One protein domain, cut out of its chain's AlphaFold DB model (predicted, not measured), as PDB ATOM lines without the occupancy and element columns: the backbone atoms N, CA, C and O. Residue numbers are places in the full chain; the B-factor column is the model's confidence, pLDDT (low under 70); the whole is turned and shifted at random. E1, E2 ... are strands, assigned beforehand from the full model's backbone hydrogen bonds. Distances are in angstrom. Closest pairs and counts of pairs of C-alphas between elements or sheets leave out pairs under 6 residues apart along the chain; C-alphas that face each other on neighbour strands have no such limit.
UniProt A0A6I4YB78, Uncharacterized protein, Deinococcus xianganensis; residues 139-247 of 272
ATOM      1  N   TYR A 139       1.128  25.737 -18.916       88.38
ATOM      2  CA  TYR A 139       1.797  26.620 -19.856       88.38
ATOM      3  C   TYR A 139       3.270  26.246 -19.942       88.38
ATOM      4  O   TYR A 139       3.905  25.995 -18.919       88.38
ATOM      5  N   ARG A 140       3.853  26.277 -21.143       93.38
ATOM      6  CA  ARG A 140       5.311  26.270 -21.300       93.38
ATOM      7  C   ARG A 140       5.863  27.605 -20.812       93.38
ATOM      8  O   ARG A 140       6.037  28.540 -21.586       93.38
ATOM      9  N   ILE A 141       6.125  27.669 -19.514       93.94
ATOM     10  CA  ILE A 141       6.706  28.824 -18.832       93.94
ATOM     11  C   ILE A 141       8.048  28.453 -18.243       93.94
ATOM     12  O   ILE A 141       8.250  27.339 -17.765       93.94
ATOM     13  N   VAL A 142       8.958  29.410 -18.246       96.81
ATOM     14  CA  VAL A 142      10.235  29.307 -17.558       96.81
ATOM     15  C   VAL A 142      10.128  30.073 -16.254       96.81
ATOM     16  O   VAL A 142      10.045  31.299 -16.258       96.81
ATOM     17  N   THR A 143      10.186  29.360 -15.141       95.75
ATOM     18  CA  THR A 143      10.363  29.943 -13.815       95.75
ATOM     19  C   THR A 143      11.843  30.207 -13.593       95.75
ATOM     20  O   THR A 143      12.668  29.304 -13.725       95.75
ATOM     21  N   ILE A 144      12.189  31.440 -13.240       95.81
ATOM     22  CA  ILE A 144      13.523  31.827 -12.786       95.81
ATOM     23  C   ILE A 144      13.532  31.706 -11.266       95.81
ATOM     24  O   ILE A 144      12.926  32.505 -10.558       95.81
ATOM     25  N   GLU A 145      14.228  30.697 -10.762       93.50
ATOM     26  CA  GLU A 145      14.329  30.408  -9.329       93.50
ATOM     27  C   GLU A 145      15.499  31.134  -8.668       93.50
ATOM     28  O   GLU A 145      15.489  31.374  -7.462       93.50
ATOM     29  N   ARG A 146      16.545  31.418  -9.450       94.06
ATOM     30  CA  ARG A 146      17.692  32.218  -9.026       94.06
ATOM     31  C   ARG A 146      18.195  33.045 -10.189       94.06
ATOM     32  O   ARG A 146      18.427  32.508 -11.271       94.06
ATOM     33  N   LEU A 147      18.426  34.318  -9.919       94.50
ATOM     34  CA  LEU A 147      19.008  35.286 -10.830       94.50
ATOM     35  C   LEU A 147      20.100  36.052 -10.087       94.50
ATOM     36  O   LEU A 147      19.841  36.648  -9.043       94.50
ATOM     37  N   ALA A 148      21.323  36.019 -10.607       93.56
ATOM     38  CA  ALA A 148      22.424  36.813 -10.076       93.56
ATOM     39  C   ALA A 148      23.393  37.205 -11.189       93.56
ATOM     40  O   ALA A 148      23.628  36.441 -12.123       93.56
ATOM     41  N   ILE A 149      24.000  38.381 -11.060       93.81
ATOM     42  CA  ILE A 149      25.062  38.845 -11.952       93.81
ATOM     43  C   ILE A 149      26.289  39.117 -11.097       93.81
ATOM     44  O   ILE A 149      26.220  39.863 -10.123       93.81
ATOM     45  N   THR A 150      27.420  38.523 -11.461       93.62
ATOM     46  CA  THR A 150      28.709  38.841 -10.840       93.62
ATOM     47  C   THR A 150      29.578  39.563 -11.849       93.62
ATOM     48  O   THR A 150      29.823  39.026 -12.929       93.62
ATOM     49  N   GLY A 151      30.090  40.734 -11.497       91.25
ATOM     50  CA  GLY A 151      31.061  41.466 -12.302       91.25
ATOM     51  C   GLY A 151      32.134  42.099 -11.430       91.25
ATOM     52  O   GLY A 151      32.278  41.768 -10.256       91.25
ATOM     53  N   THR A 152      32.876  43.043 -11.999       86.62
ATOM     54  CA  THR A 152      33.939  43.767 -11.283       86.62
ATOM     55  C   THR A 152      33.404  44.700 -10.195       86.62
ATOM     56  O   THR A 152      34.169  45.174  -9.363       86.62
ATOM     57  N   ARG A 153      32.102  45.013 -10.214       84.19
ATOM     58  CA  ARG A 153      31.424  45.867  -9.234       84.19
ATOM     59  C   ARG A 153      30.143  45.190  -8.762       84.19
ATOM     60  O   ARG A 153      29.451  44.562  -9.560       84.19
ATOM     61  N   SER A 154      29.829  45.350  -7.477       78.12
ATOM     62  CA  SER A 154      28.502  45.022  -6.954       78.12
ATOM     63  C   SER A 154      27.505  46.060  -7.457       78.12
ATOM     64  O   SER A 154      27.780  47.260  -7.396       78.12
ATOM     65  N   CYS A 155      26.377  45.609  -7.990       81.62
ATOM     66  CA  CYS A 155      25.331  46.483  -8.489       81.62
ATOM     67  C   CYS A 155      23.991  45.743  -8.557       81.62
ATOM     68  O   CYS A 155      23.930  44.518  -8.450       81.62
ATOM     69  N   VAL A 156      22.919  46.512  -8.726       82.12
ATOM     70  CA  VAL A 156      21.545  46.014  -8.778       82.12
ATOM     71  C   VAL A 156      21.095  45.906 -10.225       82.12
ATOM     72  O   VAL A 156      21.091  46.903 -10.942       82.12
ATOM     73  N   SER A 157      20.682  44.714 -10.641       86.44
ATOM     74  CA  SER A 157      19.994  44.509 -11.913       86.44
ATOM     75  C   SER A 157      18.481  44.659 -11.756       86.44
ATOM     76  O   SER A 157      17.921  44.352 -10.696       86.44
ATOM     77  N   SER A 158      17.817  45.083 -12.824       90.31
ATOM     78  CA  SER A 158      16.359  45.138 -12.921       90.31
ATOM     79  C   SER A 158      15.862  44.094 -13.920       90.31
ATOM     80  O   SER A 158      16.544  43.755 -14.889       90.31
ATOM     81  N   LEU A 159      14.672  43.557 -13.668       92.44
ATOM     82  CA  LEU A 159      13.948  42.714 -14.610       92.44
ATOM     83  C   LEU A 159      12.699  43.476 -15.046       92.44
ATOM     84  O   LEU A 159      11.858  43.822 -14.222       92.44
ATOM     85  N   VAL A 160      12.604  43.782 -16.331       90.81
ATOM     86  CA  VAL A 160      11.567  44.635 -16.913       90.81
ATOM     87  C   VAL A 160      10.656  43.767 -17.769       90.81
ATOM     88  O   VAL A 160      11.124  43.108 -18.696       90.81
ATOM     89  N   ARG A 161       9.358  43.739 -17.468       86.06
ATOM     90  CA  ARG A 161       8.375  43.014 -18.293       86.06
ATOM     91  C   ARG A 161       7.913  43.874 -19.468       86.06
ATOM     92  O   ARG A 161       7.819  43.385 -20.587       86.06
ATOM     93  N   ASP A 162       7.653  45.148 -19.199       83.50
ATOM     94  CA  ASP A 162       7.256  46.176 -20.159       83.50
ATOM     95  C   ASP A 162       7.506  47.571 -19.550       83.50
ATOM     96  O   ASP A 162       8.065  47.687 -18.460       83.50
ATOM     97  N   GLU A 163       7.102  48.638 -20.244       79.56
ATOM     98  CA  GLU A 163       7.282  50.029 -19.792       79.56
ATOM     99  C   GLU A 163       6.570  50.361 -18.469       79.56
ATOM    100  O   GLU A 163       6.875  51.375 -17.847       79.56
ATOM    101  N   ARG A 164       5.616  49.533 -18.029       80.94
ATOM    102  CA  ARG A 164       4.800  49.780 -16.833       80.94
ATOM    103  C   ARG A 164       5.302  49.013 -15.617       80.94
ATOM    104  O   ARG A 164       4.951  49.382 -14.498       80.94
ATOM    105  N   VAL A 165       6.084  47.948 -15.814       85.94
ATOM    106  CA  VAL A 165       6.461  47.022 -14.740       85.94
ATOM    107  C   VAL A 165       7.967  46.739 -14.731       85.94
ATOM    108  O   VAL A 165       8.489  45.962 -15.537       85.94
ATOM    109  N   GLU A 166       8.646  47.326 -13.742       90.25
ATOM    110  CA  GLU A 166      10.060  47.112 -13.417       90.25
ATOM    111  C   GLU A 166      10.200  46.422 -12.048       90.25
ATOM    112  O   GLU A 166       9.733  46.930 -11.027       90.25
ATOM    113  N   PHE A 167      10.917  45.297 -12.005       88.62
ATOM    114  CA  PHE A 167      11.290  44.602 -10.774       88.62
ATOM    115  C   PHE A 167      12.765  44.866 -10.448       88.62
ATOM    116  O   PHE A 167      13.672  44.219 -10.983       88.62
ATOM    117  N   ARG A 168      13.025  45.827  -9.560       90.50
ATOM    118  CA  ARG A 168      14.381  46.131  -9.072       90.50
ATOM    119  C   ARG A 168      14.853  45.060  -8.096       90.50
ATOM    120  O   ARG A 168      14.067  44.607  -7.271       90.50
ATOM    121  N   ASN A 169      16.136  44.698  -8.145       88.88
ATOM    122  CA  ASN A 169      16.706  43.623  -7.319       88.88
ATOM    123  C   ASN A 169      16.011  42.267  -7.523       88.88
ATOM    124  O   ASN A 169      15.891  41.479  -6.584       88.88
ATOM    125  N   ALA A 170      15.527  41.990  -8.737       86.81
ATOM    126  CA  ALA A 170      14.910  40.707  -9.029       86.81
ATOM    127  C   ALA A 170      15.925  39.572  -8.813       86.81
ATOM    128  O   ALA A 170      16.996  39.551  -9.415       86.81
ATOM    129  N   VAL A 171      15.566  38.621  -7.953       89.12
ATOM    130  CA  VAL A 171      16.317  37.373  -7.722       89.12
ATOM    131  C   VAL A 171      15.575  36.151  -8.267       89.12
ATOM    132  O   VAL A 171      16.142  35.062  -8.335       89.12
ATOM    133  N   THR A 172      14.322  36.341  -8.680       92.06
ATOM    134  CA  THR A 172      13.414  35.354  -9.270       92.06
ATOM    135  C   THR A 172      12.551  36.022 -10.346       92.06
ATOM    136  O   THR A 172      12.592  37.243 -10.518       92.06
ATOM    137  N   GLY A 173      11.778  35.234 -11.091       89.94
ATOM    138  CA  GLY A 173      10.884  35.735 -12.134       89.94
ATOM    139  C   GLY A 173      10.204  34.615 -12.915       89.94
ATOM    140  O   GLY A 173      10.356  33.439 -12.589       89.94
ATOM    141  N   ALA A 174       9.464  34.974 -13.962       92.06
ATOM    142  CA  ALA A 174       8.813  34.014 -14.850       92.06
ATOM    143  C   ALA A 174       8.724  34.555 -16.281       92.06
ATOM    144  O   ALA A 174       8.295  35.685 -16.491       92.06
ATOM    145  N   VAL A 175       9.081  33.745 -17.272       92.94
ATOM    146  CA  VAL A 175       9.048  34.098 -18.698       92.94
ATOM    147  C   VAL A 175       8.114  33.128 -19.404       92.94
ATOM    148  O   VAL A 175       8.277  31.919 -19.264       92.94
ATOM    149  N   TYR A 176       7.133  33.629 -20.147       88.44
ATOM    150  CA  TYR A 176       6.062  32.787 -20.688       88.44
ATOM    151  C   TYR A 176       5.758  33.027 -22.167       88.44
ATOM    152  O   TYR A 176       5.013  32.248 -22.737       88.44
ATOM    153  N   ASP A 177       6.327  34.039 -22.826       90.12
ATOM    154  CA  ASP A 177       6.079  34.282 -24.252       90.12
ATOM    155  C   ASP A 177       7.305  34.869 -24.984       90.12
ATOM    156  O   ASP A 177       8.410  34.976 -24.434       90.12
ATOM    157  N   GLN A 178       7.102  35.229 -26.255       90.75
ATOM    158  CA  GLN A 178       8.123  35.839 -27.111       90.75
ATOM    159  C   GLN A 178       8.380  37.318 -26.795       90.75
ATOM    160  O   GLN A 178       9.468  37.809 -27.092       90.75
ATOM    161  N   ARG A 179       7.413  38.024 -26.186       89.19
ATOM    162  CA  ARG A 179       7.624  39.396 -25.688       89.19
ATOM    163  C   ARG A 179       8.593  39.376 -24.514       89.19
ATOM    164  O   ARG A 179       9.436  40.259 -24.396       89.19
ATOM    165  N   GLY A 180       8.530  38.307 -23.727       87.75
ATOM    166  CA  GLY A 180       9.545  37.915 -22.778       87.75
ATOM    167  C   GLY A 180       9.717  38.896 -21.624       87.75
ATOM    168  O   GLY A 180       8.791  39.597 -21.224       87.75
ATOM    169  N   GLN A 181      10.921  38.909 -21.065       94.25
ATOM    170  CA  GLN A 181      11.359  39.877 -20.068       94.25
ATOM    171  C   GLN A 181      12.753  40.373 -20.418       94.25
ATOM    172  O   GLN A 181      13.581  39.637 -20.953       94.25
ATOM    173  N   ARG A 182      13.025  41.622 -20.075       95.25
ATOM    174  CA  ARG A 182      14.289  42.288 -20.331       95.25
ATOM    175  C   ARG A 182      15.030  42.480 -19.017       95.25
ATOM    176  O   ARG A 182      14.623  43.266 -18.172       95.25
ATOM    177  N   LEU A 183      16.121  41.753 -18.844       96.00
ATOM    178  CA  LEU A 183      17.072  41.977 -17.763       96.00
ATOM    179  C   LEU A 183      17.969  43.157 -18.140       96.00
ATOM    180  O   LEU A 183      18.524  43.167 -19.239       96.00
ATOM    181  N   GLU A 184      18.144  44.122 -17.243       95.56
ATOM    182  CA  GLU A 184      19.118  45.208 -17.389       95.56
ATOM    183  C   GLU A 184      20.338  44.924 -16.504       95.56
ATOM    184  O   GLU A 184      20.291  45.111 -15.281       95.56
ATOM    185  N   PRO A 185      21.449  44.430 -17.081       94.25
ATOM    186  CA  PRO A 185      22.667  44.203 -16.329       94.25
ATOM    187  C   PRO A 185      23.307  45.536 -15.964       94.25
ATOM    188  O   PRO A 185      23.587  46.373 -16.817       94.25
ATOM    189  N   CYS A 186      23.639  45.696 -14.695       90.81
ATOM    190  CA  CYS A 186      24.348  46.869 -14.203       90.81
ATOM    191  C   CYS A 186      25.878  46.788 -14.398       90.81
ATOM    192  O   CYS A 186      26.578  47.791 -14.284       90.81
ATOM    193  N   THR A 187      26.411  45.601 -14.706       94.81
ATOM    194  CA  THR A 187      27.825  45.366 -15.033       94.81
ATOM    195  C   THR A 187      27.948  44.255 -16.076       94.81
ATOM    196  O   THR A 187      27.114  43.349 -16.127       94.81
ATOM    197  N   ALA A 188      29.020  44.288 -16.871       96.06
ATOM    198  CA  ALA A 188      29.499  43.101 -17.577       96.06
ATOM    199  C   ALA A 188      30.020  42.059 -16.566       96.06
ATOM    200  O   ALA A 188      30.415  42.421 -15.449       96.06
ATOM    201  N   GLY A 189      30.032  40.779 -16.944       96.06
ATOM    202  CA  GLY A 189      30.451  39.694 -16.058       96.06
ATOM    203  C   GLY A 189      29.787  38.356 -16.377       96.06
ATOM    204  O   GLY A 189      29.687  37.975 -17.536       96.06
ATOM    205  N   THR A 190      29.330  37.637 -15.353       97.06
ATOM    206  CA  THR A 190      28.666  36.332 -15.492       97.06
ATOM    207  C   THR A 190      27.249  36.399 -14.942       97.06
ATOM    208  O   THR A 190      27.047  36.732 -13.774       97.06
ATOM    209  N   LEU A 191      26.277  36.035 -15.775       96.81
ATOM    210  CA  LEU A 191      24.894  35.784 -15.393       96.81
ATOM    211  C   LEU A 191      24.759  34.348 -14.878       96.81
ATOM    212  O   LEU A 191      24.996  33.388 -15.613       96.81
ATOM    213  N   PHE A 192      24.342  34.211 -13.625       97.06
ATOM    214  CA  PHE A 192      23.930  32.956 -13.014       97.06
ATOM    215  C   PHE A 192      22.413  32.879 -13.033       97.06
ATOM    216  O   PHE A 192      21.728  33.761 -12.512       97.06
ATOM    217  N   LEU A 193      21.906  31.804 -13.619       97.12
ATOM    218  CA  LEU A 193      20.480  31.602 -13.790       97.12
ATOM    219  C   LEU A 193      20.120  30.169 -13.400       97.12
ATOM    220  O   LEU A 193      20.629  29.230 -14.003       97.12
ATOM    221  N   THR A 194      19.242  29.987 -12.419       97.88
ATOM    222  CA  THR A 194      18.586  28.695 -12.177       97.88
ATOM    223  C   THR A 194      17.156  28.796 -12.667       97.88
ATOM    224  O   THR A 194      16.411  29.655 -12.199       97.88
ATOM    225  N   VAL A 195      16.786  27.929 -13.605       97.75
ATOM    226  CA  VAL A 195      15.455  27.907 -14.213       97.75
ATOM    227  C   VAL A 195      14.837  26.522 -14.191       97.75
ATOM    228  O   VAL A 195      15.545  25.514 -14.208       97.75
ATOM    229  N   SER A 196      13.514  26.483 -14.201       97.31
ATOM    230  CA  SER A 196      12.703  25.284 -14.389       97.31
ATOM    231  C   SER A 196      11.481  25.611 -15.244       97.31
ATOM    232  O   SER A 196      11.160  26.776 -15.468       97.31
ATOM    233  N   GLY A 197      10.815  24.587 -15.763       94.56
ATOM    234  CA  GLY A 197       9.590  24.749 -16.534       94.56
ATOM    235  C   GLY A 197       8.873  23.413 -16.708       94.56
ATOM    236  O   GLY A 197       9.539  22.373 -16.721       94.56
ATOM    237  N   PRO A 198       7.533  23.407 -16.796       92.12
ATOM    238  CA  PRO A 198       6.771  22.183 -16.984       92.12
ATOM    239  C   PRO A 198       6.888  21.675 -18.427       92.12
ATOM    240  O   PRO A 198       7.028  22.446 -19.379       92.12
ATOM    241  N   VAL A 199       6.783  20.356 -18.591       93.12
ATOM    242  CA  VAL A 199       6.666  19.716 -19.905       93.12
ATOM    243  C   VAL A 199       5.199  19.717 -20.320       93.12
ATOM    244  O   VAL A 199       4.348  19.176 -19.616       93.12
ATOM    245  N   VAL A 200       4.917  20.293 -21.485       91.62
ATOM    246  CA  VAL A 200       3.583  20.325 -22.093       91.62
ATOM    247  C   VAL A 200       3.677  19.624 -23.440       91.62
ATOM    248  O   VAL A 200       4.552  19.951 -24.242       91.62
ATOM    249  N   ASP A 201       2.824  18.628 -23.672       90.19
ATOM    250  CA  ASP A 201       2.799  17.828 -24.907       90.19
ATOM    251  C   ASP A 201       4.180  17.281 -25.307       90.19
ATOM    252  O   ASP A 201       4.630  17.398 -26.443       90.19
ATOM    253  N   GLY A 202       4.901  16.732 -24.325       93.50
ATOM    254  CA  GLY A 202       6.200  16.078 -24.522       93.50
ATOM    255  C   GLY A 202       7.422  17.005 -24.579       93.50
ATOM    256  O   GLY A 202       8.542  16.506 -24.422       93.50
ATOM    257  N   ALA A 203       7.237  18.325 -24.705       96.31
ATOM    258  CA  ALA A 203       8.330  19.302 -24.751       96.31
ATOM    259  C   ALA A 203       8.257  20.356 -23.632       96.31
ATOM    260  O   ALA A 203       7.182  20.834 -23.259       96.31
ATOM    261  N   GLY A 204       9.421  20.722 -23.099       96.69
ATOM    262  CA  GLY A 204       9.578  21.845 -22.177       96.69
ATOM    263  C   GLY A 204       9.574  23.200 -22.898       96.69
ATOM    264  O   GLY A 204       9.610  23.264 -24.133       96.69
ATOM    265  N   PRO A 205       9.536  24.315 -22.155       97.56
ATOM    266  CA  PRO A 205       9.751  25.635 -22.731       97.56
ATOM    267  C   PRO A 205      11.159  25.782 -23.329       97.56
ATOM    268  O   PRO A 205      12.165  25.414 -22.723       97.56
ATOM    269  N   GLN A 206      11.221  26.386 -24.510       98.25
ATOM    270  CA  GLN A 206      12.430  26.751 -25.233       98.25
ATOM    271  C   GLN A 206      12.857  28.153 -24.800       98.25
ATOM    272  O   GLN A 206      12.369  29.159 -25.328       98.25
ATOM    273  N   LEU A 207      13.760  28.205 -23.823       98.38
ATOM    274  CA  LEU A 207      14.317  29.440 -23.293       98.38
ATOM    275  C   LEU A 207      15.370  29.995 -24.254       98.38
ATOM    276  O   LEU A 207      16.410  29.369 -24.476       98.38
ATOM    277  N   ARG A 208      15.138  31.211 -24.750       98.56
ATOM    278  CA  ARG A 208      16.106  31.961 -25.551       98.56
ATOM    279  C   ARG A 208      16.536  33.233 -24.832       98.56
ATOM    280  O   ARG A 208      15.691  34.053 -24.470       98.56
ATOM    281  N   LEU A 209      17.848  33.399 -24.665       98.38
ATOM    282  CA  LEU A 209      18.480  34.620 -24.165       98.38
ATOM    283  C   LEU A 209      19.253  35.293 -25.292       98.38
ATOM    284  O   LEU A 209      20.113  34.664 -25.911       98.38
ATOM    285  N   THR A 210      18.997  36.578 -25.521       98.06
ATOM    286  CA  THR A 210      19.753  37.389 -26.486       98.06
ATOM    287  C   THR A 210      20.279  38.662 -25.833       98.06
ATOM    288  O   THR A 210      19.631  39.224 -24.957       98.06
ATOM    289  N   GLN A 211      21.462  39.116 -26.240       98.00
ATOM    290  CA  GLN A 211      22.060  40.372 -25.791       98.00
ATOM    291  C   GLN A 211      22.655  41.085 -27.002       98.00
ATOM    292  O   GLN A 211      23.449  40.493 -27.732       98.00
ATOM    293  N   ALA A 212      22.263  42.344 -27.223       96.38
ATOM    294  CA  ALA A 212      22.714  43.142 -28.370       96.38
ATOM    295  C   ALA A 212      22.581  42.395 -29.722       96.38
ATOM    296  O   ALA A 212      23.496  42.385 -30.539       96.38
ATOM    297  N   GLY A 213      21.457  41.696 -29.923       95.88
ATOM    298  CA  GLY A 213      21.175  40.915 -31.138       95.88
ATOM    299  C   GLY A 213      21.879  39.554 -31.228       95.88
ATOM    300  O   GLY A 213      21.552  38.762 -32.108       95.88
ATOM    301  N   ARG A 214      22.802  39.231 -30.314       97.56
ATOM    302  CA  ARG A 214      23.473  37.927 -30.262       97.56
ATOM    303  C   ARG A 214      22.742  36.968 -29.330       97.56
ATOM    304  O   ARG A 214      22.484  37.296 -28.175       97.56
ATOM    305  N   THR A 215      22.500  35.745 -29.790       98.25
ATOM    306  CA  THR A 215      22.000  34.657 -28.941       98.25
ATOM    307  C   THR A 215      23.083  34.193 -27.964       98.25
ATOM    308  O   THR A 215      24.167  33.778 -28.372       98.25
ATOM    309  N   LEU A 216      22.783  34.278 -26.668       98.19
ATOM    310  CA  LEU A 216      23.615  33.764 -25.577       98.19
ATOM    311  C   LEU A 216      23.234  32.328 -25.200       98.19
ATOM    312  O   LEU A 216      24.097  31.532 -24.840       98.19
ATOM    313  N   LEU A 217      21.940  32.008 -25.275       98.56
ATOM    314  CA  LEU A 217      21.379  30.693 -24.980       98.56
ATOM    315  C   LEU A 217      20.148  30.464 -25.855       98.56
ATOM    316  O   LEU A 217      19.333  31.371 -26.014       98.56
ATOM    317  N   ASP A 218      19.990  29.243 -26.350       98.38
ATOM    318  CA  ASP A 218      18.745  28.755 -26.933       98.38
ATOM    319  C   ASP A 218      18.589  27.280 -26.558       98.38
ATOM    320  O   ASP A 218      19.302  26.422 -27.082       98.38
ATOM    321  N   ARG A 219      17.766  26.989 -25.547       98.00
ATOM    322  CA  ARG A 219      17.712  25.658 -24.934       98.00
ATOM    323  C   ARG A 219      16.321  25.297 -24.421       98.00
ATOM    324  O   ARG A 219      15.686  26.083 -23.726       98.00
ATOM    325  N   GLU A 220      15.924  24.050 -24.655       98.19
ATOM    326  CA  GLU A 220      14.753  23.445 -24.018       98.19
ATOM    327  C   GLU A 220      15.021  23.161 -22.529       98.19
ATOM    328  O   GLU A 220      16.010  22.516 -22.158       98.19
ATOM    329  N   VAL A 221      14.120  23.625 -21.663       97.88
ATOM    330  CA  VAL A 221      14.170  23.428 -20.211       97.88
ATOM    331  C   VAL A 221      13.116  22.394 -19.818       97.88
ATOM    332  O   VAL A 221      11.954  22.723 -19.619       97.88
ATOM    333  N   ARG A 222      13.516  21.120 -19.715       95.56
ATOM    334  CA  ARG A 222      12.619  20.004 -19.327       95.56
ATOM    335  C   ARG A 222      12.581  19.742 -17.821       95.56
ATOM    336  O   ARG A 222      11.714  19.031 -17.328       95.56
ATOM    337  N   SER A 223      13.569  20.260 -17.104       94.12
ATOM    338  CA  SER A 223      13.744  20.112 -15.664       94.12
ATOM    339  C   SER A 223      14.573  21.280 -15.138       94.12
ATOM    340  O   SER A 223      15.032  22.135 -15.902       94.12
ATOM    341  N   ARG A 224      14.766  21.322 -13.819       97.81
ATOM    342  CA  ARG A 224      15.601  22.329 -13.173       97.81
ATOM    343  C   ARG A 224      17.024  22.309 -13.736       97.81
ATOM    344  O   ARG A 224      17.705  21.287 -13.679       97.81
ATOM    345  N   VAL A 225      17.506  23.456 -14.207       98.06
ATOM    346  CA  VAL A 225      18.863  23.629 -14.734       98.06
ATOM    347  C   VAL A 225      19.487  24.917 -14.209       98.06
ATOM    348  O   VAL A 225      18.829  25.949 -14.108       98.06
ATOM    349  N   SER A 226      20.777  24.855 -13.871       98.38
ATOM    350  CA  SER A 226      21.581  26.035 -13.542       98.38
ATOM    351  C   SER A 226      22.533  26.356 -14.687       98.38
ATOM    352  O   SER A 226      23.204  25.474 -15.218       98.38
ATOM    353  N   LEU A 227      22.583  27.627 -15.062       97.88
ATOM    354  CA  LEU A 227      23.284  28.153 -16.220       97.88
ATOM    355  C   LEU A 227      24.234  29.264 -15.776       97.88
ATOM    356  O   LEU A 227      23.953  30.012 -14.837       97.88
ATOM    357  N   ARG A 228      25.364  29.355 -16.472       98.00
ATOM    358  CA  ARG A 228      26.375  30.399 -16.306       98.00
ATOM    359  C   ARG A 228      26.662  30.973 -17.680       98.00
ATOM    360  O   ARG A 228      27.172  30.253 -18.535       98.00
ATOM    361  N   LEU A 229      26.287  32.225 -17.901       98.00
ATOM    362  CA  LEU A 229      26.367  32.867 -19.210       98.00
ATOM    363  C   LEU A 229      27.262  34.106 -19.121       98.00
ATOM    364  O   LEU A 229      27.012  34.960 -18.268       98.00
ATOM    365  N   PRO A 230      28.295  34.233 -19.968       97.62
ATOM    366  CA  PRO A 230      29.102  35.442 -20.007       97.62
ATOM    367  C   PRO A 230      28.290  36.603 -20.599       97.62
ATOM    368  O   PRO A 230      27.678  36.472 -21.661       97.62
ATOM    369  N   LEU A 231      28.310  37.743 -19.914       96.81
ATOM    370  CA  LEU A 231      27.774  39.023 -20.362       96.81
ATOM    371  C   LEU A 231      28.942  39.944 -20.710       96.81
ATOM    372  O   LEU A 231      29.679  40.386 -19.828       96.81
ATOM    373  N   ASN A 232      29.101  40.263 -21.992       94.56
ATOM    374  CA  ASN A 232      30.238  41.062 -22.472       94.56
ATOM    375  C   ASN A 232      30.017  42.578 -22.338       94.56
ATOM    376  O   ASN A 232      30.919  43.366 -22.602       94.56
ATOM    377  N   SER A 233      28.806  42.998 -21.975       96.06
ATOM    378  CA  SER A 233      28.427  44.402 -21.820       96.06
ATOM    379  C   SER A 233      27.266  44.537 -20.835       96.06
ATOM    380  O   SER A 233      26.708  43.536 -20.377       96.06
ATOM    381  N   THR A 234      26.879  45.778 -20.554       95.88
ATOM    382  CA  THR A 234      25.666  46.142 -19.807       95.88
ATOM    383  C   THR A 234      24.436  46.281 -20.709       95.88
ATOM    384  O   THR A 234      23.395  46.754 -20.262       95.88
ATOM    385  N   ALA A 235      24.531  45.896 -21.988       97.38
ATOM    386  CA  ALA A 235      23.374  45.918 -22.874       97.38
ATOM    387  C   ALA A 235      22.266  45.000 -22.321       97.38
ATOM    388  O   ALA A 235      22.589  43.929 -21.786       97.38
ATOM    389  N   PRO A 236      20.981  45.370 -22.472       96.69
ATOM    390  CA  PRO A 236      19.880  44.554 -21.982       96.69
ATOM    391  C   PRO A 236      19.921  43.126 -22.530       96.69
ATOM    392  O   PRO A 236      20.234  42.899 -23.703       96.69
ATOM    393  N   VAL A 237      19.586  42.170 -21.669       97.69
ATOM    394  CA  VAL A 237      19.428  40.761 -22.027       97.69
ATOM    395  C   VAL A 237      17.940  40.483 -22.158       97.69
ATOM    396  O   VAL A 237      17.191  40.635 -21.198       97.69
ATOM    397  N   GLN A 238      17.507  40.063 -23.338       97.62
ATOM    398  CA  GLN A 238      16.136  39.637 -23.584       97.62
ATOM    399  C   GLN A 238      16.007  38.145 -23.277       97.62
ATOM    400  O   GLN A 238      16.703  37.335 -23.887       97.62
ATOM    401  N   LEU A 239      15.105  37.787 -22.368       97.88
ATOM    402  CA  LEU A 239      14.710  36.424 -22.031       97.88
ATOM    403  C   LEU A 239      13.348  36.155 -22.669       97.88
ATOM    404  O   LEU A 239      12.426  36.936 -22.475       97.88
ATOM    405  N   SER A 240      13.191  35.060 -23.406       97.25
ATOM    406  CA  SER A 240      11.925  34.722 -24.073       97.25
ATOM    407  C   SER A 240      11.673  33.218 -24.080       97.25
ATOM    408  O   SER A 240      12.618  32.427 -24.033       97.25
ATOM    409  N   VAL A 241      10.400  32.832 -24.167       97.56
ATOM    410  CA  VAL A 241       9.990  31.462 -24.495       97.56
ATOM    411  C   VAL A 241       9.523  31.440 -25.943       97.56
ATOM    412  O   VAL A 241       8.567  32.115 -26.314       97.56
ATOM    413  N   THR A 242      10.218  30.674 -26.783       97.00
ATOM    414  CA  THR A 242      10.011  30.728 -28.241       97.00
ATOM    415  C   THR A 242       9.012  29.703 -28.770       97.00
ATOM    416  O   THR A 242       8.459  29.910 -29.846       97.00
ATOM    417  N   ASN A 243       8.732  28.646 -28.005       95.50
ATOM    418  CA  ASN A 243       7.807  27.562 -28.354       95.50
ATOM    419  C   ASN A 243       6.569  27.540 -27.437       95.50
ATOM    420  O   ASN A 243       6.168  26.465 -26.973       95.50
ATOM    421  N   PHE A 244       6.003  28.717 -27.144       91.06
ATOM    422  CA  PHE A 244       4.844  28.841 -26.260       91.06
ATOM    423  C   PHE A 244       3.763  27.822 -26.622       91.06
ATOM    424  O   PHE A 244       3.385  27.669 -27.783       91.06
ATOM    425  N   ALA A 245       3.292  27.118 -25.604       88.00
ATOM    426  CA  ALA A 245       2.156  26.232 -25.703       88.00
ATOM    427  C   ALA A 245       1.409  26.280 -24.382       88.00
ATOM    428  O   ALA A 245       2.022  26.339 -23.311       88.00
ATOM    429  N   SER A 246       0.094  26.227 -24.481       84.69
ATOM    430  CA  SER A 246      -0.797  26.038 -23.354       84.69
ATOM    431  C   SER A 246      -1.609  24.788 -23.616       84.69
ATOM    432  O   SER A 246      -2.239  24.671 -24.666       84.69
ATOM    433  N   ARG A 247      -1.621  23.876 -22.655       82.56
ATOM    434  CA  ARG A 247      -2.594  22.804 -22.624       82.56
ATOM    435  C   ARG A 247      -3.532  23.070 -21.482       82.56
ATOM    436  O   ARG A 247      -3.132  23.097 -20.319       82.56
TER     437      ARG A 247
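Overview. This is residues 139 to 247 of the 272 residues of an uncharacterized protein of Deinococcus xianganensis (UniProt A0A6I4YB78). Two twisted antiparallel sheets lie partly face to face as a sandwich, with strands running nearly alike in both; at one edge of the larger sheet the hairpin E2 and E3 reaches past the smaller sheet. The larger sheet has the order E3, E2, E5, E10, E7, E8 and the smaller E4, E1, E6, E9, and the chain passes back and forth between them. The printed part has 109 residues with ten named strands, E1 to E10 in order, and no named helix; its class is all strand. The whole is compact, with a radius of gyration of the C-alphas of 13.2 A and spans of 43 by 29 by 24 A.

Arrangement. E1, residues 142 to 151, bends by 67 degrees at residue 145. One neighbour is E4, residues 173 to 175, where N 142 and O 175 are within hydrogen-bond range at 2.8 A. The other is E6, residues 189 to 196, antiparallel at 165 degrees, with N 192 and O 148 at 2.8 A. E9, residues 225 to 231, is an edge strand beside E6, with N 227 and O 193 at 2.7 A. In the other sheet, E2, residues 158 to 162, and E3, residues 165 to 168, form a hairpin, with N 167 and O 159 at 2.8 A. E5, residues 181 to 184, is next to E2, with N 182 and O 160 at 2.8 A. E10, residues 237 to 241, follows across the sheet, with N 183 of E5 and O 237 at 2.8 A. E7, residues 206 to 211, is antiparallel to E10 at 162 degrees, with N 238 and O 210 at 2.8 A. E8, residues 214 to 220, forms a hairpin with E7, with N 207 and O 219 at 2.9 A. Between the sheets, the closest C-alphas of E4 and E10 are those of Val 175 and Ser 240, 6.1 A apart. E3 and E9 are apart.

Along the chain. E1 begins at C-alpha 142 (10.235, 29.307, -17.558) and measures 24.7 A from first to last C-alpha. E6 measures 22.9 A, E9 18.7 A, E8 18.0 A and E7 16.7 A. E3 begins at C-alpha 165 (6.461, 47.022, -14.740). E10 ends at C-alpha 241 (9.990, 31.462, -24.495).

Size, cuts and confidence. The two C-alphas farthest apart, those of Thr 152 and Arg 247, are 43.6 A apart. The printed part has no cut and no long link. The mean pLDDT of the printed part is 93.4, and no printed residue is under 70.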